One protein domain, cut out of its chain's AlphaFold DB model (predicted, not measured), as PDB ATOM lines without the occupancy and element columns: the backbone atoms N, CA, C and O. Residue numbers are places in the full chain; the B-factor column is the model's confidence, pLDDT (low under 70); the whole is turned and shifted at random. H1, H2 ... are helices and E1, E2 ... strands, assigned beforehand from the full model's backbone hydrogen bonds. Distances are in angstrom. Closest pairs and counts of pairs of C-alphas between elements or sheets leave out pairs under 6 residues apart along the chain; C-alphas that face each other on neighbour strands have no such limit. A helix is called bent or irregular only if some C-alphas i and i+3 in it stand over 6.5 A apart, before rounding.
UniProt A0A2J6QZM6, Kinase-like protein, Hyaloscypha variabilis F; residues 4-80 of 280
ATOM      1  N   ASP A   4     197.508 188.903 271.253       91.00
ATOM      2  CA  ASP A   4     197.668 190.039 272.176       91.00
ATOM      3  C   ASP A   4     199.117 190.147 272.677       91.00
ATOM      4  O   ASP A   4     199.754 189.130 272.979       91.00
ATOM      5  N   ILE A   5     199.635 191.376 272.744       88.88
ATOM      6  CA  ILE A   5     200.950 191.726 273.303       88.88
ATOM      7  C   ILE A   5     200.836 192.971 274.193       88.88
ATOM      8  O   ILE A   5     199.953 193.807 273.982       88.88
ATOM      9  N   SER A   6     201.740 193.123 275.163       85.94
ATOM     10  CA  SER A   6     201.814 194.353 275.967       85.94
ATOM     11  C   SER A   6     202.457 195.492 275.172       85.94
ATOM     12  O   SER A   6     203.394 195.271 274.403       85.94
ATOM     13  N   VAL A   7     202.026 196.735 275.407       81.06
ATOM     14  CA  VAL A   7     202.689 197.944 274.886       81.06
ATOM     15  C   VAL A   7     204.176 198.002 275.260       81.06
ATOM     16  O   VAL A   7     204.988 198.475 274.465       81.06
ATOM     17  N   ASP A   8     204.563 197.434 276.406       78.94
ATOM     18  CA  ASP A   8     205.964 197.342 276.844       78.94
ATOM     19  C   ASP A   8     206.821 196.494 275.893       78.94
ATOM     20  O   ASP A   8     208.037 196.666 275.811       78.94
ATOM     21  N   GLU A   9     206.198 195.597 275.122       73.69
ATOM     22  CA  GLU A   9     206.892 194.793 274.122       73.69
ATOM     23  C   GLU A   9     207.243 195.596 272.862       73.69
ATOM     24  O   GLU A   9     208.061 195.118 272.082       73.69
ATOM     25  N   ILE A  10     206.699 196.798 272.652       70.81
ATOM     26  CA  ILE A  10     206.967 197.626 271.460       70.81
ATOM     27  C   ILE A  10     208.103 198.632 271.701       70.81
ATOM     28  O   ILE A  10     208.851 198.951 270.777       70.81
ATOM     29  N   LEU A  11     208.267 199.097 272.944       59.59
ATOM     30  CA  LEU A  11     208.939 200.351 273.327       59.59
ATOM     31  C   LEU A  11     210.484 200.385 273.273       59.59
ATOM     32  O   LEU A  11     211.086 201.218 273.947       59.59
ATOM     33  N   VAL A  12     211.162 199.542 272.486       52.78
ATOM     34  CA  VAL A  12     212.644 199.580 272.434       52.78
ATOM     35  C   VAL A  12     213.199 200.596 271.420       52.78
ATOM     36  O   VAL A  12     214.299 201.080 271.638       52.78
ATOM     37  N   ASP A  13     212.436 201.015 270.405       47.84
ATOM     38  CA  ASP A  13     212.859 202.045 269.433       47.84
ATOM     39  C   ASP A  13     211.700 202.996 269.093       47.84
ATOM     40  O   ASP A  13     211.191 203.041 267.972       47.84
ATOM     41  N   TYR A  14     211.230 203.759 270.085       47.53
ATOM     42  CA  TYR A  14     210.328 204.881 269.814       47.53
ATOM     43  C   TYR A  14     211.133 206.003 269.139       47.53
ATOM     44  O   TYR A  14     211.644 206.898 269.811       47.53
ATOM     45  N   GLU A  15     211.271 205.966 267.812       47.69
ATOM     46  CA  GLU A  15     211.611 207.176 267.065       47.69
ATOM     47  C   GLU A  15     210.372 208.089 267.079       47.69
ATOM     48  O   GLU A  15     209.316 207.704 266.572       47.69
ATOM     49  N   PRO A  16     210.444 209.291 267.677       43.06
ATOM     50  CA  PRO A  16     209.276 210.144 267.904       43.06
ATOM     51  C   PRO A  16     208.702 210.775 266.625       43.06
ATOM     52  O   PRO A  16     207.787 211.589 266.719       43.06
ATOM     53  N   GLN A  17     209.234 210.438 265.446       45.31
ATOM     54  CA  GLN A  17     208.768 210.968 264.171       45.31
ATOM     55  C   GLN A  17     207.781 209.973 263.542       45.31
ATOM     56  O   GLN A  17     208.200 208.892 263.127       45.31
ATOM     57  N   PRO A  18     206.475 210.288 263.489       49.47
ATOM     58  CA  PRO A  18     205.505 209.424 262.827       49.47
ATOM     59  C   PRO A  18     205.869 209.264 261.344       49.47
ATOM     60  O   PRO A  18     206.192 210.239 260.669       49.47
ATOM     61  N   PHE A  19     205.791 208.034 260.825       45.16
ATOM     62  CA  PHE A  19     206.083 207.730 259.415       45.16
ATOM     63  C   PHE A  19     205.042 208.350 258.456       45.16
ATOM     64  O   PHE A  19     205.300 208.508 257.267       45.16
ATOM     65  N   THR A  20     203.877 208.743 258.978       44.81
ATOM     66  CA  THR A  20     202.798 209.426 258.254       44.81
ATOM     67  C   THR A  20     202.144 210.483 259.143       44.81
ATOM     68  O   THR A  20     201.795 210.197 260.287       44.81
ATOM     69  N   VAL A  21     201.925 211.687 258.606       34.34
ATOM     70  CA  VAL A  21     201.160 212.765 259.258       34.34
ATOM     71  C   VAL A  21     199.803 212.881 258.561       34.34
ATOM     72  O   VAL A  21     199.538 213.839 257.845       34.34
ATOM     73  N   SER A  22     198.945 211.873 258.723       41.50
ATOM     74  CA  SER A  22     197.504 212.140 258.676       41.50
ATOM     75  C   SER A  22     197.045 212.337 260.118       41.50
ATOM     76  O   SER A  22     197.563 211.679 261.024       41.50
ATOM     77  N   SER A  23     196.133 213.276 260.358       37.62
ATOM     78  CA  SER A  23     195.683 213.666 261.704       37.62
ATOM     79  C   SER A  23     195.162 212.495 262.552       37.62
ATOM     80  O   SER A  23     195.206 212.580 263.779       37.62
ATOM     81  N   ASN A  24     194.753 211.389 261.914       43.69
ATOM     82  CA  ASN A  24     194.011 210.302 262.558       43.69
ATOM     83  C   ASN A  24     194.794 208.986 262.695       43.69
ATOM     84  O   ASN A  24     194.404 208.134 263.490       43.69
ATOM     85  N   SER A  25     195.927 208.827 261.999       55.44
ATOM     86  CA  SER A  25     196.679 207.564 261.966       55.44
ATOM     87  C   SER A  25     198.171 207.792 262.193       55.44
ATOM     88  O   SER A  25     198.944 208.033 261.263       55.44
ATOM     89  N   GLN A  26     198.591 207.689 263.456       64.12
ATOM     90  CA  GLN A  26     200.003 207.729 263.839       64.12
ATOM     91  C   GLN A  26     200.609 206.328 263.703       64.12
ATOM     92  O   GLN A  26     200.289 205.414 264.471       64.12
ATOM     93  N   ILE A  27     201.477 206.165 262.702       72.38
ATOM     94  CA  ILE A  27     202.210 204.926 262.439       72.38
ATOM     95  C   ILE A  27     203.647 205.077 262.942       72.38
ATOM     96  O   ILE A  27     204.372 205.983 262.526       72.38
ATOM     97  N   TYR A  28     204.053 204.157 263.814       67.06
ATOM     98  CA  TYR A  28     205.371 204.098 264.436       67.06
ATOM     99  C   TYR A  28     206.157 202.880 263.957       67.06
ATOM    100  O   TYR A  28     205.588 201.836 263.616       67.06
ATOM    101  N   HIS A  29     207.483 202.993 263.996       67.75
ATOM    102  CA  HIS A  29     208.363 201.846 263.827       67.75
ATOM    103  C   HIS A  29     208.208 200.890 265.011       67.75
ATOM    104  O   HIS A  29     208.274 201.285 266.172       67.75
ATOM    105  N   HIS A  30     207.976 199.615 264.710       69.44
ATOM    106  CA  HIS A  30     208.073 198.570 265.716       69.44
ATOM    107  C   HIS A  30     209.554 198.207 265.904       69.44
ATOM    108  O   HIS A  30     210.330 198.278 264.952       69.44
ATOM    109  N   LYS A  31     209.943 197.708 267.087       67.69
ATOM    110  CA  LYS A  31     211.302 197.171 267.348       67.69
ATOM    111  C   LYS A  31     211.763 196.096 266.345       67.69
ATOM    112  O   LYS A  31     212.938 195.766 266.252       67.69
ATOM    113  N   ASP A  32     210.804 195.495 265.646       70.31
ATOM    114  CA  ASP A  32     211.026 194.597 264.522       70.31
ATOM    115  C   ASP A  32     210.894 195.432 263.250       70.31
ATOM    116  O   ASP A  32     209.806 195.924 262.954       70.31
ATOM    117  N   SER A  33     211.986 195.576 262.497       71.94
ATOM    118  CA  SER A  33     212.041 196.418 261.295       71.94
ATOM    119  C   SER A  33     211.045 196.010 260.203       71.94
ATOM    120  O   SER A  33     210.775 196.807 259.299       71.94
ATOM    121  N   GLN A  34     210.496 194.792 260.293       84.44
ATOM    122  CA  GLN A  34     209.496 194.238 259.382       84.44
ATOM    123  C   GLN A  34     208.050 194.520 259.812       84.44
ATOM    124  O   GLN A  34     207.116 194.120 259.115       84.44
ATOM    125  N   LYS A  35     207.838 195.201 260.944       87.50
ATOM    126  CA  LYS A  35     206.515 195.566 261.453       87.50
ATOM    127  C   LYS A  35     206.381 197.072 261.658       87.50
ATOM    128  O   LYS A  35     207.348 197.789 261.904       87.50
ATOM    129  N   VAL A  36     205.142 197.535 261.601       88.00
ATOM    130  CA  VAL A  36     204.732 198.882 262.004       88.00
ATOM    131  C   VAL A  36     203.654 198.787 263.074       88.00
ATOM    132  O   VAL A  36     202.903 197.813 263.118       88.00
ATOM    133  N   PHE A  37     203.584 199.789 263.944       88.00
ATOM    134  CA  PHE A  37     202.567 199.913 264.984       88.00
ATOM    135  C   PHE A  37     201.648 201.093 264.668       88.00
ATOM    136  O   PHE A  37     202.116 202.227 264.584       88.00
ATOM    137  N   LYS A  38     200.345 200.836 264.520       88.25
ATOM    138  CA  LYS A  38     199.329 201.887 264.436       88.25
ATOM    139  C   LYS A  38     198.798 202.175 265.837       88.25
ATOM    140  O   LYS A  38     198.105 201.346 266.431       88.25
ATOM    141  N   PHE A  39     199.128 203.350 266.358       85.62
ATOM    142  CA  PHE A  39     198.625 203.820 267.646       85.62
ATOM    143  C   PHE A  39     197.177 204.303 267.516       85.62
ATOM    144  O   PHE A  39     196.796 204.835 266.477       85.62
ATOM    145  N   ARG A  40     196.375 204.121 268.574       86.12
ATOM    146  CA  ARG A  40     194.934 204.449 268.631       86.12
ATOM    147  C   ARG A  40     194.054 203.698 267.625       86.12
ATOM    148  O   ARG A  40     192.900 204.069 267.435       86.12
ATOM    149  N   GLY A  41     194.561 202.616 267.037       87.25
ATOM    150  CA  GLY A  41     193.747 201.710 266.232       87.25
ATOM    151  C   GLY A  41     192.613 201.091 267.054       87.25
ATOM    152  O   GLY A  41     192.841 200.591 268.159       87.25
ATOM    153  N   LEU A  42     191.393 201.126 266.519       90.88
ATOM    154  CA  LEU A  42     190.187 200.646 267.200       90.88
ATOM    155  C   LEU A  42     189.936 199.155 266.930       90.88
ATOM    156  O   LEU A  42     190.300 198.631 265.880       90.88
ATOM    157  N   GLN A  43     189.225 198.469 267.836       93.38
ATOM    158  CA  GLN A  43     188.834 197.066 267.609       93.38
ATOM    159  C   GLN A  43     187.957 196.919 266.357       93.38
ATOM    160  O   GLN A  43     188.154 195.990 265.583       93.38
ATOM    161  N   ARG A  44     187.056 197.878 266.109       92.19
ATOM    162  CA  ARG A  44     186.230 197.912 264.895       92.19
ATOM    163  C   ARG A  44     187.074 197.983 263.620       92.19
ATOM    164  O   ARG A  44     186.750 197.310 262.651       92.19
ATOM    165  N   GLU A  45     188.155 198.759 263.627       93.62
ATOM    166  CA  GLU A  45     189.070 198.834 262.484       93.62
ATOM    167  C   GLU A  45     189.711 197.464 262.219       93.62
ATOM    168  O   GLU A  45     189.665 196.971 261.096       93.62
ATOM    169  N   ILE A  46     190.228 196.805 263.262       95.38
ATOM    170  CA  ILE A  46     190.782 195.444 263.165       95.38
ATOM    171  C   ILE A  46     189.748 194.474 262.578       95.38
ATOM    172  O   ILE A  46     190.078 193.691 261.688       95.38
ATOM    173  N   ASP A  47     188.502 194.532 263.049       95.88
ATOM    174  CA  ASP A  47     187.426 193.661 262.572       95.88
ATOM    175  C   ASP A  47     187.144 193.892 261.078       95.88
ATOM    176  O   ASP A  47     187.044 192.929 260.312       95.88
ATOM    177  N   MET A  48     187.115 195.153 260.630       96.12
ATOM    178  CA  MET A  48     186.956 195.508 259.216       96.12
ATOM    179  C   MET A  48     188.121 195.004 258.351       96.12
ATOM    180  O   MET A  48     187.886 194.462 257.268       96.12
ATOM    181  N   MET A  49     189.365 195.109 258.827       97.31
ATOM    182  CA  MET A  49     190.547 194.594 258.116       97.31
ATOM    183  C   MET A  49     190.501 193.069 257.953       97.31
ATOM    184  O   MET A  49     190.828 192.533 256.887       97.31
ATOM    185  N   LEU A  50     190.060 192.357 258.993       97.31
ATOM    186  CA  LEU A  50     189.885 190.904 258.958       97.31
ATOM    187  C   LEU A  50     188.764 190.493 257.988       97.31
ATOM    188  O   LEU A  50     188.930 189.532 257.236       97.31
ATOM    189  N   LEU A  51     187.647 191.230 257.959       97.12
ATOM    190  CA  LEU A  51     186.541 191.001 257.018       97.12
ATOM    191  C   LEU A  51     186.953 191.263 255.558       97.12
ATOM    192  O   LEU A  51     186.610 190.492 254.654       97.12
ATOM    193  N   ALA A  52     187.739 192.316 255.325       97.75
ATOM    194  CA  ALA A  52     188.271 192.664 254.010       97.75
ATOM    195  C   ALA A  52     189.212 191.583 253.439       97.75
ATOM    196  O   ALA A  52     189.283 191.398 252.217       97.75
ATOM    197  N   GLY A  53     189.885 190.814 254.303       96.94
ATOM    198  CA  GLY A  53     190.753 189.701 253.916       96.94
ATOM    199  C   GLY A  53     191.876 190.150 252.979       96.94
ATOM    200  O   GLY A  53     192.587 191.103 253.275       96.94
ATOM    201  N   ASP A  54     192.020 189.502 251.820       96.00
ATOM    202  CA  ASP A  54     193.103 189.792 250.863       96.00
ATOM    203  C   ASP A  54     193.143 191.239 250.339       96.00
ATOM    204  O   ASP A  54     194.178 191.642 249.809       96.00
ATOM    205  N   CYS A  55     192.072 192.022 250.507       97.81
ATOM    206  CA  CYS A  55     192.046 193.440 250.140       97.81
ATOM    207  C   CYS A  55     192.746 194.339 251.175       97.81
ATOM    208  O   CYS A  55     192.965 195.511 250.894       97.81
ATOM    209  N   SER A  56     193.071 193.826 252.368       97.44
ATOM    210  CA  SER A  56     193.604 194.593 253.498       97.44
ATOM    211  C   SER A  56     194.927 194.021 254.006       97.44
ATOM    212  O   SER A  56     195.110 192.797 254.040       97.44
ATOM    213  N   ILE A  57     195.847 194.886 254.449       94.88
ATOM    214  CA  ILE A  57     196.966 194.436 255.286       94.88
ATOM    215  C   ILE A  57     196.409 193.809 256.556       94.88
ATOM    216  O   ILE A  57     195.626 194.415 257.272       94.88
ATOM    217  N   GLN A  58     196.830 192.586 256.858       95.12
ATOM    218  CA  GLN A  58     196.278 191.882 258.004       95.12
ATOM    219  C   GLN A  58     196.940 192.348 259.313       95.12
ATOM    220  O   GLN A  58     198.176 192.376 259.389       95.12
ATOM    221  N   PRO A  59     196.147 192.682 260.351       94.88
ATOM    222  CA  PRO A  59     196.682 192.962 261.676       94.88
ATOM    223  C   PRO A  59     197.364 191.707 262.230       94.88
ATOM    224  O   PRO A  59     196.839 190.595 262.136       94.88
ATOM    225  N   LEU A  60     198.556 191.885 262.799       93.81
ATOM    226  CA  LEU A  60     199.368 190.797 263.344       93.81
ATOM    227  C   LEU A  60     199.114 190.621 264.840       93.81
ATOM    228  O   LEU A  60     198.789 189.517 265.293       93.81
ATOM    229  N   GLU A  61     199.245 191.710 265.597       93.81
ATOM    230  CA  GLU A  61     199.070 191.719 267.047       93.81
ATOM    231  C   GLU A  61     198.190 192.891 267.495       93.81
ATOM    232  O   GLU A  61     198.304 193.997 266.969       93.81
ATOM    233  N   ARG A  62     197.339 192.664 268.500       94.31
ATOM    234  CA  ARG A  62     196.696 193.726 269.275       94.31
ATOM    235  C   ARG A  62     197.634 194.143 270.389       94.31
ATOM    236  O   ARG A  62     198.230 193.304 271.061       94.31
ATOM    237  N   VAL A  63     197.735 195.443 270.586       91.62
ATOM    238  CA  VAL A  63     198.648 196.039 271.551       91.62
ATOM    239  C   VAL A  63     197.825 196.542 272.713       91.62
ATOM    240  O   VAL A  63     197.041 197.478 272.558       91.62
ATOM    241  N   LEU A  64     197.998 195.918 273.870       92.31
ATOM    242  CA  LEU A  64     197.245 196.234 275.073       92.31
ATOM    243  C   LEU A  64     198.088 197.092 276.016       92.31
ATOM    244  O   LEU A  64     199.290 196.878 276.182       92.31
ATOM    245  N   ARG A  65     197.449 198.076 276.645       89.50
ATOM    246  CA  ARG A  65     198.037 198.899 277.700       89.50
ATOM    247  C   ARG A  65     197.282 198.657 278.998       89.50
ATOM    248  O   ARG A  65     196.058 198.724 279.031       89.50
ATOM    249  N   ASN A  66     198.030 198.462 280.076       88.06
ATOM    250  CA  ASN A  66     197.471 198.414 281.419       88.06
ATOM    251  C   ASN A  66     197.227 199.834 281.946       88.06
ATOM    252  O   ASN A  66     198.165 200.628 282.067       88.06
ATOM    253  N   ILE A  67     195.977 200.143 282.286       84.06
ATOM    254  CA  ILE A  67     195.584 201.367 282.991       84.06
ATOM    255  C   ILE A  67     194.946 200.951 284.318       84.06
ATOM    256  O   ILE A  67     193.776 200.578 284.403       84.06
ATOM    257  N   GLY A  68     195.751 200.963 285.383       85.50
ATOM    258  CA  GLY A  68     195.347 200.400 286.671       85.50
ATOM    259  C   GLY A  68     195.158 198.883 286.575       85.50
ATOM    260  O   GLY A  68     196.123 198.168 286.332       85.50
ATOM    261  N   ASN A  69     193.919 198.413 286.760       87.06
ATOM    262  CA  ASN A  69     193.547 196.991 286.688       87.06
ATOM    263  C   ASN A  69     192.800 196.624 285.389       87.06
ATOM    264  O   ASN A  69     192.207 195.550 285.320       87.06
ATOM    265  N   VAL A  70     192.758 197.524 284.402       87.75
ATOM    266  CA  VAL A  70     192.057 197.316 283.128       87.75
ATOM    267  C   VAL A  70     193.074 197.264 281.990       87.75
ATOM    268  O   VAL A  70     193.958 198.118 281.906       87.75
ATOM    269  N   GLU A  71     192.935 196.265 281.120       89.19
ATOM    270  CA  GLU A  71     193.632 196.198 279.835       89.19
ATOM    271  C   GLU A  71     192.798 196.919 278.775       89.19
ATOM    272  O   GLU A  71     191.653 196.552 278.509       89.19
ATOM    273  N   GLU A  72     193.380 197.942 278.160       91.62
ATOM    274  CA  GLU A  72     192.761 198.695 277.073       91.62
ATOM    275  C   GLU A  72     193.552 198.513 275.776       91.62
ATOM    276  O   GLU A  72     194.783 198.435 275.780       91.62
ATOM    277  N   LEU A  73     192.846 198.468 274.645       92.56
ATOM    278  CA  LEU A  73     193.477 198.419 273.331       92.56
ATOM    279  C   LEU A  73     194.154 199.762 273.037       92.56
ATOM    280  O   LEU A  73     193.498 200.790 272.899       92.56
ATOM    281  N   SER A  74     195.475 199.739 272.903       90.50
ATOM    282  CA  SER A  74     196.277 200.903 272.528       90.50
ATOM    283  C   SER A  74     196.461 201.035 271.014       90.50
ATOM    284  O   SER A  74     196.862 202.104 270.546       90.50
ATOM    285  N   GLY A  75     196.245 199.957 270.260       91.94
ATOM    286  CA  GLY A  75     196.426 199.898 268.814       91.94
ATOM    287  C   GLY A  75     196.750 198.484 268.338       91.94
ATOM    288  O   GLY A  75     196.496 197.507 269.043       91.94
ATOM    289  N   PHE A  76     197.343 198.365 267.155       93.38
ATOM    290  CA  PHE A  76     197.716 197.070 266.584       93.38
ATOM    291  C   PHE A  76     198.968 197.158 265.709       93.38
ATOM    292  O   PHE A  76     199.315 198.221 265.190       93.38
ATOM    293  N   THR A  77     199.666 196.035 265.563       92.62
ATOM    294  CA  THR A  77     200.820 195.910 264.670       92.62
ATOM    295  C   THR A  77     200.410 195.311 263.332       92.62
ATOM    296  O   THR A  77     199.456 194.538 263.227       92.62
ATOM    297  N   MET A  78     201.158 195.654 262.292       92.44
ATOM    298  CA  MET A  78     201.003 195.129 260.940       92.44
ATOM    299  C   MET A  78     202.370 194.869 260.326       92.44
ATOM    300  O   MET A  78     203.377 195.422 260.775       92.44
ATOM    301  N   LYS A  79     202.409 194.056 259.269       91.31
ATOM    302  CA  LYS A  79     203.614 193.946 258.449       91.31
ATOM    303  C   LYS A  79     203.902 195.296 257.790       91.31
ATOM    304  O   LYS A  79     202.988 195.978 257.329       91.31
ATOM    305  N   ARG A  80     205.176 195.679 257.758       89.12
ATOM    306  CA  ARG A  80     205.640 196.865 257.048       89.12
ATOM    307  C   ARG A  80     205.627 196.580 255.549       89.12
ATOM    308  O   ARG A  80     206.420 195.778 255.070       89.12
TER     309      ARG A  80
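What this domain is: This is residues 4 to 80 of the 280 residues of the protein "Kinase-like protein" of Hyaloscypha variabilis F (UniProt A0A2J6QZM6). What shape do these atoms make? They make one strongly twisted and curled sheet of five strands, with the single helix H1 on one of its faces, over the strand E5 of the long hairpin E4 and E5. A long loop, residues 7 to 25, swings from one edge strand, E1, to the other, E2, on the side away from H1. What is it built of? The printed part has 77 residues with one named helix and five named strands, in the order E1, E2, E3, H1, E4, E5, and its class is mixed, helices and strands; the sheet, in the order E1, E4, E5, E3, E2, is mixed too, with one parallel pair. How large is it? It is compact, with a radius of gyration of the C-alphas of 12.3 A and spans of 34 by 29 by 24 A.

How they stand to each other: Which strand stands beside the first one? E1, residues 4 to 6, is an edge strand and the parallel neighbour of E4, residues 59 to 67, at 46 degrees, with N 5 and O 62 2.9 A apart, within hydrogen-bond range. E4 forms a hairpin with E5, residues 70 to 79, antiparallel at 154 degrees, where N 65 and O 72 are 2.8 A apart and N 72 and O 65 are 2.9 A apart. How does the sheet go on from there? E5 is also the antiparallel neighbour of E3, residues 35 to 39, at 140 degrees, with N 36 and O 78 2.9 A apart. E3 forms a hairpin with the other edge strand, E2, residues 26 to 29, antiparallel at 148 degrees, with N 28 and O 37 2.8 A apart. E1 and E2 are apart, as are E1 and E3. Where is the helix? H1, residues 43 to 55, is on the sheet at a height of 9.4 A, making two layers, a helix on one face of a sheet; the C-alphas of Ile 46 and Pro 59 are the closest of H1 and E4, 6.6 A apart. It lies over E5 and runs along the strands, at 14 degrees to E5 on the local plane, and is only just not over E4, on which 2 of its C-alphas fall. E3, H1 and E4 form a split strand-helix-strand unit, two strands running the same way with E5 between them, and its crossover is right-handed.

Where its parts are: Where does the printed part begin? E1 runs from C-alpha 4 at (197.668, 190.039, 272.176) to Ser 6; E2 covers residues 26 to 29, and E3, residues 35 to 39, is 13.0 A long. How is H1 formed? It begins at C-alpha 43 at (188.834, 197.066, 267.609) and is 18.1 A long, but it is irregular: C-alphas 51 and 54 are 9.1 A apart. In it 7 of 9 O i to N i+4 pairs are within hydrogen-bond range. How long are the last strands? E4, residues 59 to 67, measures 22.9 A, and E5, residues 70 to 79, measures 27.5 A and ends at C-alpha 79 at (203.614, 193.946, 258.449).

The domain as a whole: Which C-alphas are farthest apart? Those of Asp 54 and Gly 68, at 37.4 A. Is the printed part whole? It has no cut; the link from E1 to E2, 19 residues, is long, and the other four links are tight. Where is the model's confidence low? The mean pLDDT of the printed part is 79.7, and residues 11 to 26 and 28 to 31 are under 70.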